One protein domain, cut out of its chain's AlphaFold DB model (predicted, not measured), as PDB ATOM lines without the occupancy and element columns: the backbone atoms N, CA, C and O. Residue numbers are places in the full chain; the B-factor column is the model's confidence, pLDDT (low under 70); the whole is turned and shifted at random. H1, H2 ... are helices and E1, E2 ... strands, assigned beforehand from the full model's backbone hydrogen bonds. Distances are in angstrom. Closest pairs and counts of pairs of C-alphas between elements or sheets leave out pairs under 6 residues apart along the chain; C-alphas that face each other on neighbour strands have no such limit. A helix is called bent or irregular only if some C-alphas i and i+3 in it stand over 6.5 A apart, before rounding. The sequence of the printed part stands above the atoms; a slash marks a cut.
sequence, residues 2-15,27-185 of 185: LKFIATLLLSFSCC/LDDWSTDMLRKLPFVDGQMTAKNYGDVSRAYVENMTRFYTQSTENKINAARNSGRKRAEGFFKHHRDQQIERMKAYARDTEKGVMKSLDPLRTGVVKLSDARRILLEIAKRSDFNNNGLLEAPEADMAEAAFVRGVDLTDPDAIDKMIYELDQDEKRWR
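This is residues 2 to 15 and 27 to 185 of the 185 residues of an uncharacterized protein of Rhizobium sp. MHM7A (UniProt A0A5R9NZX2). A long helical hairpin, H3 and H4, makes the longest axis, with a head of three helices, H2, H5 and H6, at the end where H4 finishes. A two-stranded sheet, E1 and E2, lies where the hairpin joins the head, and H1 and H7 lie close to H6 rather than in the hairpin. The printed part has 173 residues, with seven named helices and two named strands in the order H1 H2 E1 H3 H4 E2 H5 H6 H7; the sheet is antiparallel and the class is mostly helix. It is only just compact, close to loose, with a radius of gyration of the C-alphas of 18.7 A, and elongated, spanning 60 by 35 by 28 A.

H1, residues 2 to 10, touches residues 152 to 156 alone of H6, residues 148 to 160; the closest C-alphas, of Ile 5 and Ala 156, are 6.5 A apart. H2, residues 27 to 35, touches H5, residues 124 to 138, at a steep tilt of 51 degrees, opposite ways, with the C-alphas of Ser 31 and Leu 131 closest at 5.4 A. E1, residues 44 to 46, and E2, residues 121 to 123, are antiparallel neighbours; N 45 and O 122 are within hydrogen-bond range at 2.8 A. H3, residues 47 to 78, was assigned as one helix by its hydrogen bonds but is bent: C-alphas 68 and 71 are 6.7 A apart, and its arms, H3a up to residue 68 and H3b from residue 71, stand at a steep tilt of 42 degrees. H3a touches H4, residues 82 to 114, at a shallow tilt of 17 degrees, opposite ways, with the C-alphas of Thr 62 and Ile 96 closest at 5.8 A. H3b and H4 form a helical hairpin, closest at the C-alphas of Ile 73 and Glu 85, 5.0 A. H4 and H6 touch about perpendicular at 87 degrees, with the C-alphas of Gly 109 and Arg 160 closest at 4.0 A. H5 and H6 touch at a steep tilt of 52 degrees, the C-alphas of Ser 138 and Glu 150 being closest at 5.3 A. H7, residues 167 to 184, is close to but not clearly touching H6, the closest C-alphas, of Ala 157 and Met 173, being 7.6 A apart. Every O i to N i+4 pair is within hydrogen-bond range in H2, H3a, H3b, H4, H5, H6 and H7; in H1 1 of 5 is, beside 3 of 6 O i to N i+3 pairs.

H1 begins at C-alpha 2, (27.096, -25.734, -42.017). H3a is 31.4 A long, H4 48.0 A, H5 20.9 A and H7 25.7 A. H4 ends at C-alpha 114, (34.703, -45.723, -34.511), and H7 at C-alpha 184, (16.701, -29.943, -48.525).

The two C-alphas farthest apart, of Gly 80 and Asn 143, are 61.6 A apart. Residues 16 to 26 are not printed, and C-alphas 15 and 27 are 24.0 A apart across this cut. Of the links that are printed whole, none is long. The mean pLDDT of the printed part is 82.9; it is under 70 in residues 2 to 15 and 177 to 185, which hold 23 residues of low confidence.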
ATOM      1  N   LEU A   2      26.892 -25.536 -43.471       29.45
ATOM      2  CA  LEU A   2      27.096 -25.734 -42.017       29.45
ATOM      3  C   LEU A   2      25.872 -26.047 -41.127       29.45
ATOM      4  O   LEU A   2      25.984 -26.667 -40.071       29.45
ATOM      5  N   LYS A   3      24.682 -25.589 -41.524       26.47
ATOM      6  CA  LYS A   3      23.484 -25.627 -40.664       26.47
ATOM      7  C   LYS A   3      22.922 -27.034 -40.435       26.47
ATOM      8  O   LYS A   3      22.156 -27.206 -39.499       26.47
ATOM      9  N   PHE A   4      23.276 -28.009 -41.277       33.12
ATOM     10  CA  PHE A   4      22.693 -29.355 -41.240       33.12
ATOM     11  C   PHE A   4      23.535 -30.377 -40.477       33.12
ATOM     12  O   PHE A   4      22.970 -31.265 -39.851       33.12
ATOM     13  N   ILE A   5      24.860 -30.227 -40.471       34.28
ATOM     14  CA  ILE A   5      25.757 -31.075 -39.675       34.28
ATOM     15  C   ILE A   5      25.574 -30.751 -38.184       34.28
ATOM     16  O   ILE A   5      25.392 -31.655 -37.374       34.28
ATOM     17  N   ALA A   6      25.399 -29.464 -37.856       32.91
ATOM     18  CA  ALA A   6      24.997 -29.014 -36.524       32.91
ATOM     19  C   ALA A   6      23.722 -29.711 -35.993       32.91
ATOM     20  O   ALA A   6      23.613 -29.946 -34.789       32.91
ATOM     21  N   THR A   7      22.776 -30.087 -36.863       37.94
ATOM     22  CA  THR A   7      21.505 -30.726 -36.475       37.94
ATOM     23  C   THR A   7      21.690 -32.139 -35.916       37.94
ATOM     24  O   THR A   7      20.873 -32.589 -35.116       37.94
ATOM     25  N   LEU A   8      22.773 -32.822 -36.287       40.06
ATOM     26  CA  LEU A   8      23.074 -34.190 -35.862       40.06
ATOM     27  C   LEU A   8      23.425 -34.264 -34.368       40.06
ATOM     28  O   LEU A   8      23.115 -35.228 -33.675       40.06
ATOM     29  N   LEU A   9      24.020 -33.192 -33.853       40.53
ATOM     30  CA  LEU A   9      24.482 -33.089 -32.470       40.53
ATOM     31  C   LEU A   9      23.606 -32.161 -31.619       40.53
ATOM     32  O   LEU A   9      23.705 -32.174 -30.394       40.53
ATOM     33  N   LEU A  10      22.702 -31.413 -32.256       36.56
ATOM     34  CA  LEU A  10      21.627 -30.659 -31.604       36.56
ATOM     35  C   LEU A  10      20.515 -31.562 -31.052       36.56
ATOM     36  O   LEU A  10      19.765 -31.118 -30.192       36.56
ATOM     37  N   SER A  11      20.401 -32.817 -31.497       36.62
ATOM     38  CA  SER A  11      19.360 -33.743 -31.031       36.62
ATOM     39  C   SER A  11      19.794 -34.742 -29.956       36.62
ATOM     40  O   SER A  11      18.941 -35.231 -29.218       36.62
ATOM     41  N   PHE A  12      21.096 -34.996 -29.794       36.84
ATOM     42  CA  PHE A  12      21.626 -35.661 -28.591       36.84
ATOM     43  C   PHE A  12      21.682 -34.717 -27.377       36.84
ATOM     44  O   PHE A  12      21.862 -35.158 -26.246       36.84
ATOM     45  N   SER A  13      21.450 -33.422 -27.600       32.59
ATOM     46  CA  SER A  13      21.209 -32.424 -26.568       32.59
ATOM     47  C   SER A  13      19.737 -32.011 -26.589       32.59
ATOM     48  O   SER A  13      19.363 -31.001 -27.178       32.59
ATOM     49  N   CYS A  14      18.873 -32.733 -25.876       24.39
ATOM     50  CA  CYS A  14      17.525 -32.232 -25.567       24.39
ATOM     51  C   CYS A  14      17.524 -30.923 -24.740       24.39
ATOM     52  O   CYS A  14      16.459 -30.473 -24.332       24.39
ATOM     53  N   CYS A  15      18.672 -30.287 -24.482       28.59
ATOM     54  CA  CYS A  15      18.791 -29.001 -23.807       28.59
ATOM     55  C   CYS A  15      20.064 -28.279 -24.270       28.59
ATOM     56  O   CYS A  15      21.091 -28.375 -23.606       28.59
ATOM     57  N   LEU A  27      41.942 -29.322 -30.608       93.38
ATOM     58  CA  LEU A  27      41.601 -30.680 -31.056       93.38
ATOM     59  C   LEU A  27      41.005 -31.519 -29.909       93.38
ATOM     60  O   LEU A  27      40.067 -32.295 -30.113       93.38
ATOM     61  N   ASP A  28      41.522 -31.336 -28.690       93.06
ATOM     62  CA  ASP A  28      41.036 -32.008 -27.485       93.06
ATOM     63  C   ASP A  28      39.622 -31.561 -27.101       93.06
ATOM     64  O   ASP A  28      38.775 -32.419 -26.831       93.06
ATOM     65  N   ASP A  29      39.337 -30.257 -27.134       91.69
ATOM     66  CA  ASP A  29      38.004 -29.726 -26.826       91.69
ATOM     67  C   ASP A  29      36.971 -30.216 -27.837       91.69
ATOM     68  O   ASP A  29      35.903 -30.702 -27.454       91.69
ATOM     69  N   TRP A  30      37.307 -30.171 -29.132       91.12
ATOM     70  CA  TRP A  30      36.442 -30.711 -30.178       91.12
ATOM     71  C   TRP A  30      36.190 -32.208 -29.968       91.12
ATOM     72  O   TRP A  30      35.034 -32.634 -29.957       91.12
ATOM     73  N   SER A  31      37.237 -33.006 -29.722       91.62
ATOM     74  CA  SER A  31      37.081 -34.451 -29.505       91.62
ATOM     75  C   SER A  31      36.230 -34.761 -28.269       91.62
ATOM     76  O   SER A  31      35.381 -35.651 -28.305       91.62
ATOM     77  N   THR A  32      36.392 -33.985 -27.196       91.00
ATOM     78  CA  THR A  32      35.619 -34.118 -25.957       91.00
ATOM     79  C   THR A  32      34.150 -33.792 -26.198       91.00
ATOM     80  O   THR A  32      33.270 -34.540 -25.767       91.00
ATOM     81  N   ASP A  33      33.868 -32.722 -26.937       88.69
ATOM     82  CA  ASP A  33      32.508 -32.362 -27.325       88.69
ATOM     83  C   ASP A  33      31.856 -33.417 -28.216       88.69
ATOM     84  O   ASP A  33      30.664 -33.681 -28.068       88.69
ATOM     85  N   MET A  34      32.610 -34.035 -29.125       88.44
ATOM     86  CA  MET A  34      32.119 -35.139 -29.948       88.44
ATOM     87  C   MET A  34      31.803 -36.378 -29.109       88.44
ATOM     88  O   MET A  34      30.714 -36.937 -29.239       88.44
ATOM     89  N   LEU A  35      32.692 -36.760 -28.187       89.44
ATOM     90  CA  LEU A  35      32.478 -37.893 -27.280       89.44
ATOM     91  C   LEU A  35      31.249 -37.719 -26.388       89.44
ATOM     92  O   LEU A  35      30.515 -38.682 -26.181       89.44
ATOM     93  N   ARG A  36      30.984 -36.501 -25.894       86.62
ATOM     94  CA  ARG A  36      29.806 -36.194 -25.056       86.62
ATOM     95  C   ARG A  36      28.472 -36.486 -25.739       86.62
ATOM     96  O   ARG A  36      27.464 -36.644 -25.060       86.62
ATOM     97  N   LYS A  37      28.457 -36.525 -27.069       82.94
ATOM     98  CA  LYS A  37      27.248 -36.751 -27.866       82.94
ATOM     99  C   LYS A  37      27.034 -38.233 -28.178       82.94
ATOM    100  O   LYS A  37      26.015 -38.587 -28.756       82.94
ATOM    101  N   LEU A  38      27.982 -39.095 -27.807       87.12
ATOM    102  CA  LEU A  38      27.929 -40.530 -28.047       87.12
ATOM    103  C   LEU A  38      27.459 -41.276 -26.784       87.12
ATOM    104  O   LEU A  38      27.880 -40.937 -25.677       87.12
ATOM    105  N   PRO A  39      26.619 -42.316 -26.922       87.69
ATOM    106  CA  PRO A  39      26.027 -43.042 -25.802       87.69
ATOM    107  C   PRO A  39      26.994 -44.071 -25.191       87.69
ATOM    108  O   PRO A  39      26.759 -45.281 -25.243       87.69
ATOM    109  N   PHE A  40      28.094 -43.595 -24.607       86.12
ATOM    110  CA  PHE A  40      28.987 -44.430 -23.805       86.12
ATOM    111  C   PHE A  40      28.356 -44.744 -22.444       86.12
ATOM    112  O   PHE A  40      27.947 -43.845 -21.713       86.12
ATOM    113  N   VAL A  41      28.333 -46.025 -22.086       88.12
ATOM    114  CA  VAL A  41      27.919 -46.549 -20.778       88.12
ATOM    115  C   VAL A  41      29.087 -47.362 -20.234       88.12
ATOM    116  O   VAL A  41      29.642 -48.195 -20.946       88.12
ATOM    117  N   ASP A  42      29.523 -47.065 -19.010       91.00
ATOM    118  CA  ASP A  42      30.675 -47.721 -18.368       91.00
ATOM    119  C   ASP A  42      31.947 -47.736 -19.246       91.00
ATOM    120  O   ASP A  42      32.705 -48.704 -19.304       91.00
ATOM    121  N   GLY A  43      32.174 -46.635 -19.975       92.94
ATOM    122  CA  GLY A  43      33.339 -46.453 -20.847       92.94
ATOM    123  C   GLY A  43      33.274 -47.204 -22.182       92.94
ATOM    124  O   GLY A  43      34.275 -47.236 -22.903       92.94
ATOM    125  N   GLN A  44      32.127 -47.790 -22.538       95.38
ATOM    126  CA  GLN A  44      31.937 -48.514 -23.795       95.38
ATOM    127  C   GLN A  44      30.636 -48.121 -24.491       95.38
ATOM    128  O   GLN A  44      29.641 -47.766 -23.867       95.38
ATOM    129  N   MET A  45      30.634 -48.204 -25.811       93.31
ATOM    130  CA  MET A  45      29.459 -48.020 -26.647       93.31
ATOM    131  C   MET A  45      29.322 -49.254 -27.530       93.31
ATOM    132  O   MET A  45      30.273 -49.651 -28.195       93.31
ATOM    133  N   THR A  46      28.146 -49.871 -27.548       93.00
ATOM    134  CA  THR A  46      27.867 -50.997 -28.448       93.00
ATOM    135  C   THR A  46      27.052 -50.525 -29.644       93.00
ATOM    136  O   THR A  46      26.279 -49.569 -29.534       93.00
ATOM    137  N   ALA A  47      27.165 -51.231 -30.771       89.81
ATOM    138  CA  ALA A  47      26.329 -50.979 -31.946       89.81
ATOM    139  C   ALA A  47      24.830 -51.032 -31.595       89.81
ATOM    140  O   ALA A  47      24.042 -50.221 -32.075       89.81
ATOM    141  N   LYS A  48      24.447 -51.946 -30.692       90.25
ATOM    142  CA  LYS A  48      23.078 -52.058 -30.183       90.25
ATOM    143  C   LYS A  48      22.652 -50.803 -29.417       90.25
ATOM    144  O   LYS A  48      21.619 -50.232 -29.748       90.25
ATOM    145  N   ASN A  49      23.439 -50.363 -28.431       84.56
ATOM    146  CA  ASN A  49      23.103 -49.189 -27.620       84.56
ATOM    147  C   ASN A  49      22.982 -47.936 -28.495       84.56
ATOM    148  O   ASN A  49      22.050 -47.153 -28.325       84.56
ATOM    149  N   TYR A  50      23.887 -47.770 -29.463       86.38
ATOM    150  CA  TYR A  50      23.814 -46.663 -30.410       86.38
ATOM    151  C   TYR A  50      22.551 -46.738 -31.285       86.38
ATOM    152  O   TYR A  50      21.829 -45.749 -31.414       86.38
ATOM    153  N   GLY A  51      22.239 -47.920 -31.829       85.31
ATOM    154  CA  GLY A  51      21.026 -48.152 -32.619       85.31
ATOM    155  C   GLY A  51      19.728 -47.924 -31.832       85.31
ATOM    156  O   GLY A  51      18.753 -47.407 -32.379       85.31
ATOM    157  N   ASP A  52      19.706 -48.245 -30.536       84.00
ATOM    158  CA  ASP A  52      18.553 -47.978 -29.668       84.00
ATOM    159  C   ASP A  52      18.351 -46.468 -29.441       84.00
ATOM    160  O   ASP A  52      17.215 -45.989 -29.512       84.00
ATOM    161  N   VAL A  53      19.427 -45.687 -29.274       82.94
ATOM    162  CA  VAL A  53      19.319 -44.218 -29.188       82.94
ATOM    163  C   VAL A  53      18.899 -43.600 -30.525       82.94
ATOM    164  O   VAL A  53      18.022 -42.734 -30.551       82.94
ATOM    165  N   SER A  54      19.451 -44.084 -31.641       80.50
ATOM    166  CA  SER A  54      19.048 -43.706 -33.006       80.50
ATOM    167  C   SER A  54      17.542 -43.922 -33.225       80.50
ATOM    168  O   SER A  54      16.828 -43.022 -33.679       80.50
ATOM    169  N   ARG A  55      17.013 -45.080 -32.803       84.69
ATOM    170  CA  ARG A  55      15.578 -45.397 -32.876       84.69
ATOM    171  C   ARG A  55      14.735 -44.459 -32.013       84.69
ATOM    172  O   ARG A  55      13.760 -43.900 -32.514       84.69
ATOM    173  N   ALA A  56      15.128 -44.237 -30.758       82.81
ATOM    174  CA  ALA A  56      14.418 -43.333 -29.850       82.81
ATOM    175  C   ALA A  56      14.367 -41.891 -30.390       82.81
ATOM    176  O   ALA A  56      13.336 -41.219 -30.303       82.81
ATOM    177  N   TYR A  57      15.455 -41.421 -31.007       80.62
ATOM    178  CA  TYR A  57      15.494 -40.125 -31.679       80.62
ATOM    179  C   TYR A  57      14.492 -40.049 -32.841       80.62
ATOM    180  O   TYR A  57      13.677 -39.124 -32.900       80.62
ATOM    181  N   VAL A  58      14.503 -41.042 -33.735       82.88
ATOM    182  CA  VAL A  58      13.573 -41.116 -34.873       82.88
ATOM    183  C   VAL A  58      12.117 -41.141 -34.404       82.88
ATOM    184  O   VAL A  58      11.276 -40.447 -34.982       82.88
ATOM    185  N   GLU A  59      11.805 -41.900 -33.355       84.38
ATOM    186  CA  GLU A  59      10.462 -41.963 -32.767       84.38
ATOM    187  C   GLU A  59      10.015 -40.601 -32.220       84.38
ATOM    188  O   GLU A  59       8.913 -40.134 -32.532       84.38
ATOM    189  N   ASN A  60      10.881 -39.920 -31.466       81.25
ATOM    190  CA  ASN A  60      10.587 -38.600 -30.910       81.25
ATOM    191  C   ASN A  60      10.394 -37.541 -32.005       81.25
ATOM    192  O   ASN A  60       9.426 -36.779 -31.953       81.25
ATOM    193  N   MET A  61      11.243 -37.526 -33.034       79.94
ATOM    194  CA  MET A  61      11.093 -36.598 -34.162       79.94
ATOM    195  C   MET A  61       9.843 -36.890 -34.988       79.94
ATOM    196  O   MET A  61       9.144 -35.966 -35.405       79.94
ATOM    197  N   THR A  62       9.512 -38.167 -35.186       85.50
ATOM    198  CA  THR A  62       8.268 -38.577 -35.853       85.50
ATOM    199  C   THR A  62       7.055 -38.053 -35.092       85.50
ATOM    200  O   THR A  62       6.145 -37.476 -35.698       85.50
ATOM    201  N   ARG A  63       7.055 -38.178 -33.758       85.38
ATOM    202  CA  ARG A  63       6.005 -37.627 -32.894       85.38
ATOM    203  C   ARG A  63       5.924 -36.105 -33.024       85.38
ATOM    204  O   ARG A  63       4.837 -35.586 -33.263       85.38
ATOM    205  N   PHE A  64       7.054 -35.406 -32.937       85.75
ATOM    206  CA  PHE A  64       7.116 -33.950 -33.057       85.75
ATOM    207  C   PHE A  64       6.567 -33.443 -34.399       85.75
ATOM    208  O   PHE A  64       5.705 -32.560 -34.427       85.75
ATOM    209  N   TYR A  65       7.013 -34.006 -35.526       83.38
ATOM    210  CA  TYR A  65       6.526 -33.595 -36.845       83.38
ATOM    211  C   TYR A  65       5.051 -33.923 -37.042       83.38
ATOM    212  O   TYR A  65       4.321 -33.135 -37.647       83.38
ATOM    213  N   THR A  66       4.588 -35.046 -36.497       88.25
ATOM    214  CA  THR A  66       3.167 -35.395 -36.517       88.25
ATOM    215  C   THR A  66       2.351 -34.353 -35.762       88.25
ATOM    216  O   THR A  66       1.502 -33.707 -36.369       88.25
ATOM    217  N   GLN A  67       2.681 -34.092 -34.497       88.50
ATOM    218  CA  GLN A  67       1.951 -33.146 -33.648       88.50
ATOM    219  C   GLN A  67       1.999 -31.707 -34.187       88.50
ATOM    220  O   GLN A  67       0.977 -31.026 -34.255       88.50
ATOM    221  N   SER A  68       3.169 -31.240 -34.630       84.06
ATOM    222  CA  SER A  68       3.339 -29.868 -35.138       84.06
ATOM    223  C   SER A  68       2.583 -29.599 -36.446       84.06
ATOM    224  O   SER A  68       2.218 -28.453 -36.729       84.06
ATOM    225  N   THR A  69       2.320 -30.633 -37.252       89.81
ATOM    226  CA  THR A  69       1.586 -30.504 -38.523       89.81
ATOM    227  C   THR A  69       0.098 -30.817 -38.398       89.81
ATOM    228  O   THR A  69      -0.693 -30.334 -39.212       89.81
ATOM    229  N   GLU A  70      -0.311 -31.545 -37.361       92.94
ATOM    230  CA  GLU A  70      -1.687 -31.990 -37.144       92.94
ATOM    231  C   GLU A  70      -2.682 -30.828 -37.049       92.94
ATOM    232  O   GLU A  70      -3.717 -30.848 -37.713       92.94
ATOM    233  N   ASN A  71      -2.325 -29.746 -36.351       89.25
ATOM    234  CA  ASN A  71      -3.158 -28.540 -36.276       89.25
ATOM    235  C   ASN A  71      -3.409 -27.912 -37.657       89.25
ATOM    236  O   ASN A  71      -4.527 -27.500 -37.966       89.25
ATOM    237  N   LYS A  72      -2.386 -27.879 -38.522       91.62
ATOM    238  CA  LYS A  72      -2.490 -27.327 -39.885       91.62
ATOM    239  C   LYS A  72      -3.347 -28.220 -40.782       91.62
ATOM    240  O   LYS A  72      -4.171 -27.721 -41.549       91.62
ATOM    241  N   ILE A  73      -3.181 -29.536 -40.653       92.69
ATOM    242  CA  ILE A  73      -3.976 -30.547 -41.360       92.69
ATOM    243  C   ILE A  73      -5.451 -30.437 -40.953       92.69
ATOM    244  O   ILE A  73      -6.321 -30.374 -41.821       92.69
ATOM    245  N   ASN A  74      -5.739 -30.360 -39.652       94.06
ATOM    246  CA  ASN A  74      -7.101 -30.269 -39.125       94.06
ATOM    247  C   ASN A  74      -7.777 -28.948 -39.521       94.06
ATOM    248  O   ASN A  74      -8.917 -28.963 -39.977       94.06
ATOM    249  N   ALA A  75      -7.071 -27.816 -39.450       93.31
ATOM    250  CA  ALA A  75      -7.596 -26.529 -39.907       93.31
ATOM    251  C   ALA A  75      -7.929 -26.533 -41.412       93.31
ATOM    252  O   ALA A  75      -8.992 -26.055 -41.821       93.31
ATOM    253  N   ALA A  76      -7.052 -27.111 -42.244       92.56
ATOM    254  CA  ALA A  76      -7.299 -27.261 -43.678       92.56
ATOM    255  C   ALA A  76      -8.507 -28.167 -43.960       92.56
ATOM    256  O   ALA A  76      -9.338 -27.819 -44.803       92.56
ATOM    257  N   ARG A  77      -8.631 -29.281 -43.225       94.38
ATOM    258  CA  ARG A  77      -9.761 -30.216 -43.318       94.38
ATOM    259  C   ARG A  77     -11.082 -29.542 -42.957       94.38
ATOM    260  O   ARG A  77     -12.016 -29.594 -43.751       94.38
ATOM    261  N   ASN A  78     -11.135 -28.855 -41.817       95.50
ATOM    262  CA  ASN A  78     -12.336 -28.162 -41.337       95.50
ATOM    263  C   ASN A  78     -12.769 -27.029 -42.281       95.50
ATOM    264  O   ASN A  78     -13.950 -26.728 -42.389       95.50
ATOM    265  N   SER A  79     -11.818 -26.441 -43.012       94.06
ATOM    266  CA  SER A  79     -12.081 -25.413 -44.027       94.06
ATOM    267  C   SER A  79     -12.402 -25.983 -45.421       94.06
ATOM    268  O   SER A  79     -12.465 -25.222 -46.385       94.06
ATOM    269  N   GLY A  80     -12.505 -27.309 -45.581       94.06
ATOM    270  CA  GLY A  80     -12.753 -27.968 -46.872       94.06
ATOM    271  C   GLY A  80     -11.599 -27.877 -47.886       94.06
ATOM    272  O   GLY A  80     -11.765 -28.211 -49.061       94.06
ATOM    273  N   ARG A  81     -10.403 -27.440 -47.469       94.00
ATOM    274  CA  ARG A  81      -9.250 -27.190 -48.352       94.00
ATOM    275  C   ARG A  81      -8.431 -28.465 -48.589       94.00
ATOM    276  O   ARG A  81      -7.299 -28.581 -48.119       94.00
ATOM    277  N   LYS A  82      -8.965 -29.403 -49.382       92.88
ATOM    278  CA  LYS A  82      -8.326 -30.712 -49.665       92.88
ATOM    279  C   LYS A  82      -6.884 -30.618 -50.189       92.88
ATOM    280  O   LYS A  82      -6.036 -31.402 -49.774       92.88
ATOM    281  N   ARG A  83      -6.576 -29.648 -51.067       92.12
ATOM    282  CA  ARG A  83      -5.201 -29.445 -51.580       92.12
ATOM    283  C   ARG A  83      -4.218 -29.064 -50.469       92.12
ATOM    284  O   ARG A  83      -3.118 -29.601 -50.427       92.12
ATOM    285  N   ALA A  84      -4.623 -28.178 -49.559       89.75
ATOM    286  CA  ALA A  84      -3.788 -27.760 -48.435       89.75
ATOM    287  C   ALA A  84      -3.603 -28.896 -47.415       89.75
ATOM    288  O   ALA A  84      -2.496 -29.104 -46.928       89.75
ATOM    289  N   GLU A  85      -4.654 -29.678 -47.147       93.81
ATOM    290  CA  GLU A  85      -4.552 -30.880 -46.309       93.81
ATOM    291  C   GLU A  85      -3.527 -31.874 -46.882       93.81
ATOM    292  O   GLU A  85      -2.642 -32.335 -46.160       93.81
ATOM    293  N   GLY A  86      -3.625 -32.176 -48.183       90.62
ATOM    294  CA  GLY A  86      -2.690 -33.063 -48.877       90.62
ATOM    295  C   GLY A  86      -1.252 -32.547 -48.846       90.62
ATOM    296  O   GLY A  86      -0.339 -33.314 -48.552       90.62
ATOM    297  N   PHE A  87      -1.056 -31.243 -49.064       92.62
ATOM    298  CA  PHE A  87       0.255 -30.601 -48.974       92.62
ATOM    299  C   PHE A  87       0.894 -30.778 -47.589       92.62
ATOM    300  O   PHE A  87       2.037 -31.221 -47.498       92.62
ATOM    301  N   PHE A  88       0.163 -30.496 -46.503       90.56
ATOM    302  CA  PHE A  88       0.715 -30.625 -45.151       90.56
ATOM    303  C   PHE A  88       1.023 -32.076 -44.768       90.56
ATOM    304  O   PHE A  88       2.057 -32.321 -44.148       90.56
ATOM    305  N   LYS A  89       0.176 -33.038 -45.168       91.69
ATOM    306  CA  LYS A  89       0.455 -34.473 -44.981       91.69
ATOM    307  C   LYS A  89       1.720 -34.887 -45.722       91.69
ATOM    308  O   LYS A  89       2.625 -35.446 -45.117       91.69
ATOM    309  N   HIS A  90       1.804 -34.548 -47.006       90.62
ATOM    310  CA  HIS A  90       2.951 -34.895 -47.833       90.62
ATOM    311  C   HIS A  90       4.248 -34.286 -47.295       90.62
ATOM    312  O   HIS A  90       5.249 -34.983 -47.177       90.62
ATOM    313  N   HIS A  91       4.224 -33.008 -46.908       85.25
ATOM    314  CA  HIS A  91       5.385 -32.346 -46.323       85.25
ATOM    315  C   HIS A  91       5.820 -33.015 -45.011       85.25
ATOM    316  O   HIS A  91       7.004 -33.277 -44.830       85.25
ATOM    317  N   ARG A  92       4.884 -33.338 -44.106       88.50
ATOM    318  CA  ARG A  92       5.182 -34.094 -42.877       88.50
ATOM    319  C   ARG A  92       5.851 -35.433 -43.195       88.50
ATOM    320  O   ARG A  92       6.902 -35.729 -42.634       88.50
ATOM    321  N   ASP A  93       5.249 -36.222 -44.081       89.25
ATOM    322  CA  ASP A  93       5.722 -37.571 -44.404       89.25
ATOM    323  C   ASP A  93       7.112 -37.523 -45.050       89.25
ATOM    324  O   ASP A  93       7.995 -38.288 -44.670       89.25
ATOM    325  N   GLN A  94       7.352 -36.553 -45.940       85.56
ATOM    326  CA  GLN A  94       8.684 -36.308 -46.483       85.56
ATOM    327  C   GLN A  94       9.708 -35.980 -45.387       85.56
ATOM    328  O   GLN A  94      10.798 -36.542 -45.405       85.56
ATOM    329  N   GLN A  95       9.391 -35.092 -44.438       82.50
ATOM    330  CA  GLN A  95      10.318 -34.738 -43.352       82.50
ATOM    331  C   GLN A  95      10.644 -35.948 -42.462       82.50
ATOM    332  O   GLN A  95      11.802 -36.156 -42.100       82.50
ATOM    333  N   ILE A  96       9.643 -36.783 -42.160       84.38
ATOM    334  CA  ILE A  96       9.820 -38.017 -41.381       84.38
ATOM    335  C   ILE A  96      10.734 -39.003 -42.117       84.38
ATOM    336  O   ILE A  96      11.698 -39.495 -41.530       84.38
ATOM    337  N   GLU A  97      10.466 -39.288 -43.393       84.50
ATOM    338  CA  GLU A  97      11.271 -40.245 -44.165       84.50
ATOM    339  C   GLU A  97      12.710 -39.769 -44.355       84.50
ATOM    340  O   GLU A  97      13.655 -40.547 -44.208       84.50
ATOM    341  N   ARG A  98      12.898 -38.470 -44.591       78.94
ATOM    342  CA  ARG A  98      14.229 -37.871 -44.660       78.94
ATOM    343  C   ARG A  98      14.987 -38.016 -43.339       78.94
ATOM    344  O   ARG A  98      16.154 -38.394 -43.351       78.94
ATOM    345  N   MET A  99      14.327 -37.776 -42.204       79.31
ATOM    346  CA  MET A  99      14.946 -37.934 -40.883       79.31
ATOM    347  C   MET A  99      15.348 -39.388 -40.601       79.31
ATOM    348  O   MET A  99      16.429 -39.636 -40.071       79.31
ATOM    349  N   LYS A 100      14.511 -40.359 -40.990       84.44
ATOM    350  CA  LYS A 100      14.831 -41.792 -40.867       84.44
ATOM    351  C   LYS A 100      16.063 -42.179 -41.679       84.44
ATOM    352  O   LYS A 100      16.916 -42.904 -41.171       84.44
ATOM    353  N   ALA A 101      16.137 -41.727 -42.932       82.38
ATOM    354  CA  ALA A 101      17.288 -41.983 -43.794       82.38
ATOM    355  C   ALA A 101      18.560 -41.379 -43.188       82.38
ATOM    356  O   ALA A 101      19.546 -42.078 -42.990       82.38
ATOM    357  N   TYR A 102      18.480 -40.116 -42.775       77.75
ATOM    358  CA  TYR A 102      19.589 -39.397 -42.167       77.75
ATOM    359  C   TYR A 102      20.114 -40.054 -40.878       77.75
ATOM    360  O   TYR A 102      21.321 -40.244 -40.732       77.75
ATOM    361  N   ALA A 103      19.226 -40.461 -39.963       80.88
ATOM    362  CA  ALA A 103      19.618 -41.155 -38.733       80.88
ATOM    363  C   ALA A 103      20.332 -42.485 -39.029       80.88
ATOM    364  O   ALA A 103      21.366 -42.787 -38.436       80.88
ATOM    365  N   ARG A 104      19.824 -43.249 -40.005       86.06
ATOM    366  CA  ARG A 104      20.431 -44.512 -40.443       86.06
ATOM    367  C   ARG A 104      21.818 -44.310 -41.052       86.06
ATOM    368  O   ARG A 104      22.723 -45.095 -40.775       86.06
ATOM    369  N   ASP A 105      21.973 -43.310 -41.911       83.38
ATOM    370  CA  ASP A 105      23.244 -43.057 -42.592       83.38
ATOM    371  C   ASP A 105      24.299 -42.550 -41.608       83.38
ATOM    372  O   ASP A 105      25.437 -43.015 -41.641       83.38
ATOM    373  N   THR A 106      23.887 -41.716 -40.651       83.75
ATOM    374  CA  THR A 106      24.726 -41.320 -39.516       83.75
ATOM    375  C   THR A 106      25.181 -42.526 -38.712       83.75
ATOM    376  O   THR A 106      26.365 -42.671 -38.431       83.75
ATOM    377  N   GLU A 107      24.253 -43.388 -38.294       86.38
ATOM    378  CA  GLU A 107      24.575 -44.561 -37.483       86.38
ATOM    379  C   GLU A 107      25.628 -45.430 -38.160       86.38
ATOM    380  O   GLU A 107      26.622 -45.811 -37.540       86.38
ATOM    381  N   LYS A 108      25.460 -45.664 -39.461       89.88
ATOM    382  CA  LYS A 108      26.454 -46.374 -40.259       89.88
ATOM    383  C   LYS A 108      27.789 -45.640 -40.309       89.88
ATOM    384  O   LYS A 108      28.818 -46.293 -40.160       89.88
ATOM    385  N   GLY A 109      27.789 -44.330 -40.542       89.75
ATOM    386  CA  GLY A 109      29.013 -43.543 -40.669       89.75
ATOM    387  C   GLY A 109      29.796 -43.455 -39.361       89.75
ATOM    388  O   GLY A 109      30.974 -43.799 -39.344       89.75
ATOM    389  N   VAL A 110      29.130 -43.138 -38.250       90.69
ATOM    390  CA  VAL A 110      29.736 -43.106 -36.909       90.69
ATOM    391  C   VAL A 110      30.318 -44.467 -36.533       90.69
ATOM    392  O   VAL A 110      31.470 -44.542 -36.102       90.69
ATOM    393  N   MET A 111      29.573 -45.559 -36.736       92.19
ATOM    394  CA  MET A 111      30.092 -46.901 -36.452       92.19
ATOM    395  C   MET A 111      31.240 -47.281 -37.389       92.19
ATOM    396  O   MET A 111      32.200 -47.897 -36.943       92.19
ATOM    397  N   LYS A 112      31.195 -46.877 -38.664       93.38
ATOM    398  CA  LYS A 112      32.307 -47.078 -39.601       93.38
ATOM    399  C   LYS A 112      33.566 -46.326 -39.159       93.38
ATOM    400  O   LYS A 112      34.654 -46.878 -39.291       93.38
ATOM    401  N   SER A 113      33.428 -45.109 -38.629       93.12
ATOM    402  CA  SER A 113      34.550 -44.338 -38.082       93.12
ATOM    403  C   SER A 113      35.121 -44.961 -36.813       93.12
ATOM    404  O   SER A 113      36.335 -45.084 -36.693       93.12
ATOM    405  N   LEU A 114      34.268 -45.329 -35.855       94.38
ATOM    406  CA  LEU A 114      34.703 -45.723 -34.511       94.38
ATOM    407  C   LEU A 114      35.023 -47.213 -34.361       94.38
ATOM    408  O   LEU A 114      35.819 -47.575 -33.497       94.38
ATOM    409  N   ASP A 115      34.415 -48.069 -35.177       94.25
ATOM    410  CA  ASP A 115      34.579 -49.524 -35.157       94.25
ATOM    411  C   ASP A 115      34.930 -50.055 -36.561       94.25
ATOM    412  O   ASP A 115      34.170 -50.822 -37.164       94.25
ATOM    413  N   PRO A 116      36.092 -49.669 -37.123       87.94
ATOM    414  CA  PRO A 116      36.490 -50.094 -38.466       87.94
ATOM    415  C   PRO A 116      36.639 -51.621 -38.583       87.94
ATOM    416  O   PRO A 116      36.441 -52.185 -39.660       87.94
ATOM    417  N   LEU A 117      36.939 -52.298 -37.468       91.06
ATOM    418  CA  LEU A 117      37.063 -53.755 -37.381       91.06
ATOM    419  C   LEU A 117      35.714 -54.474 -37.210       91.06
ATOM    420  O   LEU A 117      35.686 -55.703 -37.226       91.06
ATOM    421  N   ARG A 118      34.604 -53.734 -37.084       91.75
ATOM    422  CA  ARG A 118      33.233 -54.261 -36.954       91.75
ATOM    423  C   ARG A 118      33.072 -55.253 -35.802       91.75
ATOM    424  O   ARG A 118      32.389 -56.268 -35.926       91.75
ATOM    425  N   THR A 119      33.708 -54.952 -34.679       93.31
ATOM    426  CA  THR A 119      33.612 -55.741 -33.446       93.31
ATOM    427  C   THR A 119      32.249 -55.599 -32.763       93.31
ATOM    428  O   THR A 119      31.871 -56.436 -31.946       93.31
ATOM    429  N   GLY A 120      31.502 -54.541 -33.090       92.69
ATOM    430  CA  GLY A 120      30.244 -54.157 -32.463       92.69
ATOM    431  C   GLY A 120      30.414 -53.433 -31.126       92.69
ATOM    432  O   GLY A 120      29.403 -53.076 -30.513       92.69
ATOM    433  N   VAL A 121      31.653 -53.208 -30.673       95.44
ATOM    434  CA  VAL A 121      31.982 -52.596 -29.379       95.44
ATOM    435  C   VAL A 121      33.083 -51.554 -29.554       95.44
ATOM    436  O   VAL A 121      34.171 -51.843 -30.033       95.44
ATOM    437  N   VAL A 122      32.819 -50.339 -29.090       96.06
ATOM    438  CA  VAL A 122      33.747 -49.209 -29.123       96.06
ATOM    439  C   VAL A 122      34.111 -48.832 -27.694       96.06
ATOM    440  O   VAL A 122      33.233 -48.535 -26.883       96.06
ATOM    441  N   LYS A 123      35.405 -48.794 -27.372       96.75
ATOM    442  CA  LYS A 123      35.882 -48.266 -26.086       96.75
ATOM    443  C   LYS A 123      36.035 -46.752 -26.159       96.75
ATOM    444  O   LYS A 123      36.459 -46.217 -27.182       96.75
ATOM    445  N   LEU A 124      35.774 -46.066 -25.049       95.06
ATOM    446  CA  LEU A 124      35.911 -44.609 -24.950       95.06
ATOM    447  C   LEU A 124      37.328 -44.132 -25.311       95.06
ATOM    448  O   LEU A 124      37.483 -43.126 -26.001       95.06
ATOM    449  N   SER A 125      38.359 -44.868 -24.886       95.44
ATOM    450  CA  SER A 125      39.759 -44.572 -25.217       95.44
ATOM    451  C   SER A 125      40.035 -44.643 -26.719       95.44
ATOM    452  O   SER A 125      40.710 -43.773 -27.267       95.44
ATOM    453  N   ASP A 126      39.482 -45.656 -27.389       96.00
ATOM    454  CA  ASP A 126      39.677 -45.876 -28.822       96.00
ATOM    455  C   ASP A 126      38.928 -44.814 -29.625       96.00
ATOM    456  O   ASP A 126      39.497 -44.215 -30.537       96.00
ATOM    457  N   ALA A 127      37.696 -44.497 -29.218       95.44
ATOM    458  CA  ALA A 127      36.924 -43.419 -29.817       95.44
ATOM    459  C   ALA A 127      37.607 -42.060 -29.667       95.44
ATOM    460  O   ALA A 127      37.677 -41.307 -30.635       95.44
ATOM    461  N   ARG A 128      38.168 -41.757 -28.488       95.88
ATOM    462  CA  ARG A 128      38.931 -40.520 -28.276       95.88
ATOM    463  C   ARG A 128      40.119 -40.433 -29.224       95.88
ATOM    464  O   ARG A 128      40.316 -39.400 -29.855       95.88
ATOM    465  N   ARG A 129      40.895 -41.514 -29.341       96.44
ATOM    466  CA  ARG A 129      42.046 -41.578 -30.249       96.44
ATOM    467  C   ARG A 129      41.627 -41.327 -31.700       96.44
ATOM    468  O   ARG A 129      42.264 -40.524 -32.371       96.44
ATOM    469  N   ILE A 130      40.557 -41.978 -32.157       95.25
ATOM    470  CA  ILE A 130      40.031 -41.833 -33.524       95.25
ATOM    471  C   ILE A 130      39.529 -40.406 -33.775       95.25
ATOM    472  O   ILE A 130      39.850 -39.815 -34.799       95.25
ATOM    473  N   LEU A 131      38.779 -39.819 -32.842       94.94
ATOM    474  CA  LEU A 131      38.285 -38.445 -32.978       94.94
ATOM    475  C   LEU A 131      39.428 -37.429 -33.020       94.94
ATOM    476  O   LEU A 131      39.400 -36.521 -33.844       94.94
ATOM    477  N   LEU A 132      40.459 -37.600 -32.192       96.00
ATOM    478  CA  LEU A 132      41.664 -36.769 -32.264       96.00
ATOM    479  C   LEU A 132      42.378 -36.909 -33.611       96.00
ATOM    480  O   LEU A 132      42.906 -35.932 -34.129       96.00
ATOM    481  N   GLU A 133      42.405 -38.108 -34.186       95.38
ATOM    482  CA  GLU A 133      42.982 -38.338 -35.508       95.38
ATOM    483  C   GLU A 133      42.176 -37.643 -36.617       95.38
ATOM    484  O   GLU A 133      42.766 -36.993 -37.476       95.38
ATOM    485  N   ILE A 134      40.842 -37.694 -36.562       94.25
ATOM    486  CA  ILE A 134      39.964 -36.959 -37.489       94.25
ATOM    487  C   ILE A 134      40.168 -35.445 -37.352       94.25
ATOM    488  O   ILE A 134      40.301 -34.753 -38.362       94.25
ATOM    489  N   ALA A 135      40.243 -34.941 -36.118       93.50
ATOM    490  CA  ALA A 135      40.504 -33.533 -35.836       93.50
ATOM    491  C   ALA A 135      41.845 -33.092 -36.440       93.50
ATOM    492  O   ALA A 135      41.884 -32.146 -37.215       93.50
ATOM    493  N   LYS A 136      42.927 -33.840 -36.190       95.31
ATOM    494  CA  LYS A 136      44.254 -33.559 -36.769       95.31
ATOM    495  C   LYS A 136      44.256 -33.537 -38.294       95.31
ATOM    496  O   LYS A 136      44.968 -32.745 -38.886       95.31
ATOM    497  N   ARG A 137      43.483 -34.416 -38.934       93.62
ATOM    498  CA  ARG A 137      43.381 -34.467 -40.402       93.62
ATOM    499  C   ARG A 137      42.537 -33.330 -40.984       93.62
ATOM    500  O   ARG A 137      42.608 -33.090 -42.182       93.62
ATOM    501  N   SER A 138      41.730 -32.678 -40.152       90.88
ATOM    502  CA  SER A 138      40.884 -31.547 -40.549       90.88
ATOM    503  C   SER A 138      41.513 -30.190 -40.238       90.88
ATOM    504  O   SER A 138      41.024 -29.191 -40.744       90.88
ATOM    505  N   ASP A 139      42.571 -30.159 -39.425       92.44
ATOM    506  CA  ASP A 139      43.418 -28.989 -39.169       92.44
ATOM    507  C   ASP A 139      44.301 -28.726 -40.402       92.44
ATOM    508  O   ASP A 139      45.434 -29.200 -40.516       92.44
ATOM    509  N   PHE A 140      43.738 -28.037 -41.394       89.12
ATOM    510  CA  PHE A 140      44.366 -27.848 -42.699       89.12
ATOM    511  C   PHE A 140      45.515 -26.848 -42.641       89.12
ATOM    512  O   PHE A 140      46.489 -26.967 -43.392       89.12
ATOM    513  N   ASN A 141      45.409 -25.856 -41.758       90.50
ATOM    514  CA  ASN A 141      46.455 -24.860 -41.552       90.50
ATOM    515  C   ASN A 141      47.546 -25.330 -40.559       90.50
ATOM    516  O   ASN A 141      48.569 -24.654 -40.435       90.50
ATOM    517  N   ASN A 142      47.378 -26.506 -39.941       92.44
ATOM    518  CA  ASN A 142      48.296 -27.140 -38.989       92.44
ATOM    519  C   ASN A 142      48.629 -26.252 -37.779       92.44
ATOM    520  O   ASN A 142      49.770 -26.238 -37.303       92.44
ATOM    521  N   ASN A 143      47.657 -25.480 -37.291       92.62
ATOM    522  CA  ASN A 143      47.856 -24.568 -36.163       92.62
ATOM    523  C   ASN A 143      47.498 -25.198 -34.800       92.62
ATOM    524  O   ASN A 143      47.680 -24.556 -33.762       92.62
ATOM    525  N   GLY A 144      47.032 -26.454 -34.783       93.19
ATOM    526  CA  GLY A 144      46.620 -27.180 -33.579       93.19
ATOM    527  C   GLY A 144      45.215 -26.825 -33.084       93.19
ATOM    528  O   GLY A 144      44.817 -27.249 -31.992       93.19
ATOM    529  N   LEU A 145      44.464 -26.055 -33.863       93.31
ATOM    530  CA  LEU A 145      43.104 -25.621 -33.598       93.31
ATOM    531  C   LEU A 145      42.210 -26.017 -34.777       93.31
ATOM    532  O   LEU A 145      42.673 -26.247 -35.883       93.31
ATOM    533  N   LEU A 146      40.908 -26.097 -34.525       86.75
ATOM    534  CA  LEU A 146      39.899 -26.217 -35.567       86.75
ATOM    535  C   LEU A 146      39.149 -24.902 -35.661       86.75
ATOM    536  O   LEU A 146      38.371 -24.547 -34.762       86.75
ATOM    537  N   GLU A 147      39.367 -24.191 -36.761       87.31
ATOM    538  CA  GLU A 147      38.473 -23.123 -37.183       87.31
ATOM    539  C   GLU A 147      37.098 -23.700 -37.545       87.31
ATOM    540  O   GLU A 147      36.944 -24.903 -37.761       87.31
ATOM    541  N   ALA A 148      36.068 -22.853 -37.620       81.69
ATOM    542  CA  ALA A 148      34.708 -23.331 -37.869       81.69
ATOM    543  C   ALA A 148      34.608 -24.265 -39.099       81.69
ATOM    544  O   ALA A 148      34.126 -25.383 -38.923       81.69
ATOM    545  N   PRO A 149      35.146 -23.914 -40.289       82.00
ATOM    546  CA  PRO A 149      35.067 -24.791 -41.459       82.00
ATOM    547  C   PRO A 149      35.776 -26.140 -41.270       82.00
ATOM    548  O   PRO A 149      35.302 -27.163 -41.760       82.00
ATOM    549  N   GLU A 150      36.896 -26.149 -40.547       85.81
ATOM    550  CA  GLU A 150      37.678 -27.349 -40.235       85.81
ATOM    551  C   GLU A 150      36.921 -28.248 -39.254       85.81
ATOM    552  O   GLU A 150      36.825 -29.459 -39.450       85.81
ATOM    553  N   ALA A 151      36.290 -27.654 -38.239       86.44
ATOM    554  CA  ALA A 151      35.443 -28.367 -37.291       86.44
ATOM    555  C   ALA A 151      34.221 -29.004 -37.968       86.44
ATOM    556  O   ALA A 151      33.828 -30.115 -37.596       86.44
ATOM    557  N   ASP A 152      33.624 -28.339 -38.959       82.50
ATOM    558  CA  ASP A 152      32.500 -28.905 -39.710       82.50
ATOM    559  C   ASP A 152      32.935 -29.997 -40.668       82.50
ATOM    560  O   ASP A 152      32.210 -30.977 -40.824       82.50
ATOM    561  N   MET A 153      34.105 -29.853 -41.290       82.88
ATOM    562  CA  MET A 153      34.691 -30.901 -42.118       82.88
ATOM    563  C   MET A 153      34.994 -32.149 -41.284       82.88
ATOM    564  O   MET A 153      34.600 -33.253 -41.666       82.88
ATOM    565  N   ALA A 154      35.606 -31.970 -40.111       88.69
ATOM    566  CA  ALA A 154      35.877 -33.044 -39.161       88.69
ATOM    567  C   ALA A 154      34.589 -33.771 -38.761       88.69
ATOM    568  O   ALA A 154      34.523 -35.001 -38.751       88.69
ATOM    569  N   GLU A 155      33.535 -33.011 -38.457       89.12
ATOM    570  CA  GLU A 155      32.246 -33.576 -38.075       89.12
ATOM    571  C   GLU A 155      31.563 -34.277 -39.250       89.12
ATOM    572  O   GLU A 155      31.071 -35.388 -39.070       89.12
ATOM    573  N   ALA A 156      31.581 -33.682 -40.448       84.69
ATOM    574  CA  ALA A 156      31.058 -34.285 -41.673       84.69
ATOM    575  C   ALA A 156      31.699 -35.647 -41.934       84.69
ATOM    576  O   ALA A 156      31.002 -36.640 -42.163       84.69
ATOM    577  N   ALA A 157      33.029 -35.685 -41.872       87.69
ATOM    578  CA  ALA A 157      33.801 -36.878 -42.144       87.69
ATOM    579  C   ALA A 157      33.531 -37.958 -41.102       87.69
ATOM    580  O   ALA A 157      33.290 -39.114 -41.452       87.69
ATOM    581  N   PHE A 158      33.475 -37.565 -39.829       91.25
ATOM    582  CA  PHE A 158      33.129 -38.453 -38.732       91.25
ATOM    583  C   PHE A 158      31.735 -39.072 -38.895       91.25
ATOM    584  O   PHE A 158      31.587 -40.292 -38.865       91.25
ATOM    585  N   VAL A 159      30.696 -38.257 -39.105       87.56
ATOM    586  CA  VAL A 159      29.319 -38.777 -39.164       87.56
ATOM    587  C   VAL A 159      29.035 -39.587 -40.425       87.56
ATOM    588  O   VAL A 159      28.096 -40.378 -40.432       87.56
ATOM    589  N   ARG A 160      29.836 -39.415 -41.483       85.62
ATOM    590  CA  ARG A 160      29.728 -40.177 -42.737       85.62
ATOM    591  C   ARG A 160      30.688 -41.363 -42.822       85.62
ATOM    592  O   ARG A 160      30.585 -42.157 -43.757       85.62
ATOM    593  N   GLY A 161      31.605 -41.525 -41.870       89.38
ATOM    594  CA  GLY A 161      32.611 -42.583 -41.944       89.38
ATOM    595  C   GLY A 161      33.580 -42.394 -43.111       89.38
ATOM    596  O   GLY A 161      33.902 -43.366 -43.805       89.38
ATOM    597  N   VAL A 162      33.967 -41.150 -43.388       89.69
ATOM    598  CA  VAL A 162      34.881 -40.775 -44.474       89.69
ATOM    599  C   VAL A 162      36.308 -40.747 -43.946       89.69
ATOM    600  O   VAL A 162      36.584 -40.212 -42.873       89.69
ATOM    601  N   ASP A 163      37.215 -41.342 -44.714       89.12
ATOM    602  CA  ASP A 163      38.642 -41.296 -44.439       89.12
ATOM    603  C   ASP A 163      39.233 -40.017 -45.038       89.12
ATOM    604  O   ASP A 163      39.346 -39.884 -46.251       89.12
ATOM    605  N   LEU A 164      39.620 -39.074 -44.178       87.88
ATOM    606  CA  LEU A 164      40.224 -37.805 -44.593       87.88
ATOM    607  C   LEU A 164      41.650 -37.930 -45.166       87.88
ATOM    608  O   LEU A 164      42.255 -36.920 -45.501       87.88
ATOM    609  N   THR A 165      42.219 -39.136 -45.254       88.06
ATOM    610  CA  THR A 165      43.474 -39.358 -46.000       88.06
ATOM    611  C   THR A 165      43.250 -39.719 -47.463       88.06
ATOM    612  O   THR A 165      44.215 -39.750 -48.221       88.06
ATOM    613  N   ASP A 166      42.000 -39.966 -47.864       90.50
ATOM    614  CA  ASP A 166      41.617 -40.319 -49.226       90.50
ATOM    615  C   ASP A 166      40.970 -39.102 -49.925       90.50
ATOM    616  O   ASP A 166      39.822 -38.757 -49.616       90.50
ATOM    617  N   PRO A 167      41.675 -38.435 -50.864       87.81
ATOM    618  CA  PRO A 167      41.145 -37.276 -51.581       87.81
ATOM    619  C   PRO A 167      39.847 -37.574 -52.338       87.81
ATOM    620  O   PRO A 167      38.935 -36.746 -52.329       87.81
ATOM    621  N   ASP A 168      39.712 -38.771 -52.916       89.88
ATOM    622  CA  ASP A 168      38.511 -39.157 -53.662       89.88
ATOM    623  C   ASP A 168      37.306 -39.291 -52.715       89.88
ATOM    624  O   ASP A 168      36.171 -38.941 -53.061       89.88
ATOM    625  N   ALA A 169      37.539 -39.768 -51.489       87.69
ATOM    626  CA  ALA A 169      36.505 -39.855 -50.462       87.69
ATOM    627  C   ALA A 169      36.064 -38.469 -49.963       87.69
ATOM    628  O   ALA A 169      34.873 -38.272 -49.697       87.69
ATOM    629  N   ILE A 170      36.992 -37.510 -49.871       84.50
ATOM    630  CA  ILE A 170      36.695 -36.113 -49.522       84.50
ATOM    631  C   ILE A 170      35.863 -35.456 -50.625       84.50
ATOM    632  O   ILE A 170      34.797 -34.910 -50.333       84.50
ATOM    633  N   ASP A 171      36.288 -35.555 -51.884       85.12
ATOM    634  CA  ASP A 171      35.574 -34.963 -53.021       85.12
ATOM    635  C   ASP A 171      34.159 -35.528 -53.145       85.12
ATOM    636  O   ASP A 171      33.179 -34.789 -53.302       85.12
ATOM    637  N   LYS A 172      34.024 -36.848 -52.984       86.31
ATOM    638  CA  LYS A 172      32.722 -37.507 -52.942       86.31
ATOM    639  C   LYS A 172      31.858 -36.984 -51.796       86.31
ATOM    640  O   LYS A 172      30.678 -36.712 -52.009       86.31
ATOM    641  N   MET A 173      32.417 -36.825 -50.598       83.88
ATOM    642  CA  MET A 173      31.687 -36.287 -49.451       83.88
ATOM    643  C   MET A 173      31.208 -34.854 -49.703       83.88
ATOM    644  O   MET A 173      30.051 -34.544 -49.420       83.88
ATOM    645  N   ILE A 174      32.068 -33.987 -50.242       78.06
ATOM    646  CA  ILE A 174      31.722 -32.597 -50.570       78.06
ATOM    647  C   ILE A 174      30.596 -32.565 -51.608       78.06
ATOM    648  O   ILE A 174      29.616 -31.836 -51.434       78.06
ATOM    649  N   TYR A 175      30.689 -33.395 -52.648       77.31
ATOM    650  CA  TYR A 175      29.633 -33.529 -53.645       77.31
ATOM    651  C   TYR A 175      28.309 -33.993 -53.019       77.31
ATOM    652  O   TYR A 175      27.263 -33.399 -53.274       77.31
ATOM    653  N   GLU A 176      28.333 -35.022 -52.169       74.50
ATOM    654  CA  GLU A 176      27.135 -35.508 -51.477       74.50
ATOM    655  C   GLU A 176      26.517 -34.440 -50.560       74.50
ATOM    656  O   GLU A 176      25.294 -34.310 -50.522       74.50
ATOM    657  N   LEU A 177      27.334 -33.642 -49.865       69.31
ATOM    658  CA  LEU A 177      26.864 -32.526 -49.036       69.31
ATOM    659  C   LEU A 177      26.166 -31.436 -49.864       69.31
ATOM    660  O   LEU A 177      25.149 -30.891 -49.425       69.31
ATOM    661  N   ASP A 178      26.671 -31.134 -51.062       69.81
ATOM    662  CA  ASP A 178      26.031 -30.196 -51.994       69.81
ATOM    663  C   ASP A 178      24.701 -30.747 -52.544       69.81
ATOM    664  O   ASP A 178      23.697 -30.030 -52.627       69.81
ATOM    665  N   GLN A 179      24.653 -32.043 -52.872       69.06
ATOM    666  CA  GLN A 179      23.418 -32.696 -53.320       69.06
ATOM    667  C   GLN A 179      22.359 -32.747 -52.222       69.06
ATOM    668  O   GLN A 179      21.178 -32.511 -52.496       69.06
ATOM    669  N   ASP A 180      22.767 -33.011 -50.982       65.50
ATOM    670  CA  ASP A 180      21.874 -32.935 -49.839       65.50
ATOM    671  C   ASP A 180      21.282 -31.530 -49.749       65.50
ATOM    672  O   ASP A 180      20.059 -31.393 -49.746       65.50
ATOM    673  N   GLU A 181      22.094 -30.470 -49.769       58.72
ATOM    674  CA  GLU A 181      21.591 -29.091 -49.695       58.72
ATOM    675  C   GLU A 181      20.521 -28.788 -50.758       58.72
ATOM    676  O   GLU A 181      19.501 -28.170 -50.446       58.72
ATOM    677  N   LYS A 182      20.699 -29.281 -51.988       59.97
ATOM    678  CA  LYS A 182      19.701 -29.152 -53.065       59.97
ATOM    679  C   LYS A 182      18.421 -29.937 -52.789       59.97
ATOM    680  O   LYS A 182      17.343 -29.482 -53.149       59.97
ATOM    681  N   ARG A 183      18.524 -31.100 -52.145       53.88
ATOM    682  CA  ARG A 183      17.384 -31.947 -51.757       53.88
ATOM    683  C   ARG A 183      16.605 -31.378 -50.563       53.88
ATOM    684  O   ARG A 183      15.429 -31.708 -50.382       53.88
ATOM    685  N   TRP A 184      17.260 -30.563 -49.733       47.25
ATOM    686  CA  TRP A 184      16.701 -29.943 -48.525       47.25
ATOM    687  C   TRP A 184      16.131 -28.527 -48.735       47.25
ATOM    688  O   TRP A 184      15.483 -28.023 -47.815       47.25
ATOM    689  N   ARG A 185      16.340 -27.908 -49.904       43.34
ATOM    690  CA  ARG A 185      15.650 -26.681 -50.356       43.34
ATOM    691  C   ARG A 185      14.337 -27.012 -51.065       43.34
ATOM    692  O   ARG A 185      13.423 -26.163 -50.977       43.34
TER     693      ARG A 185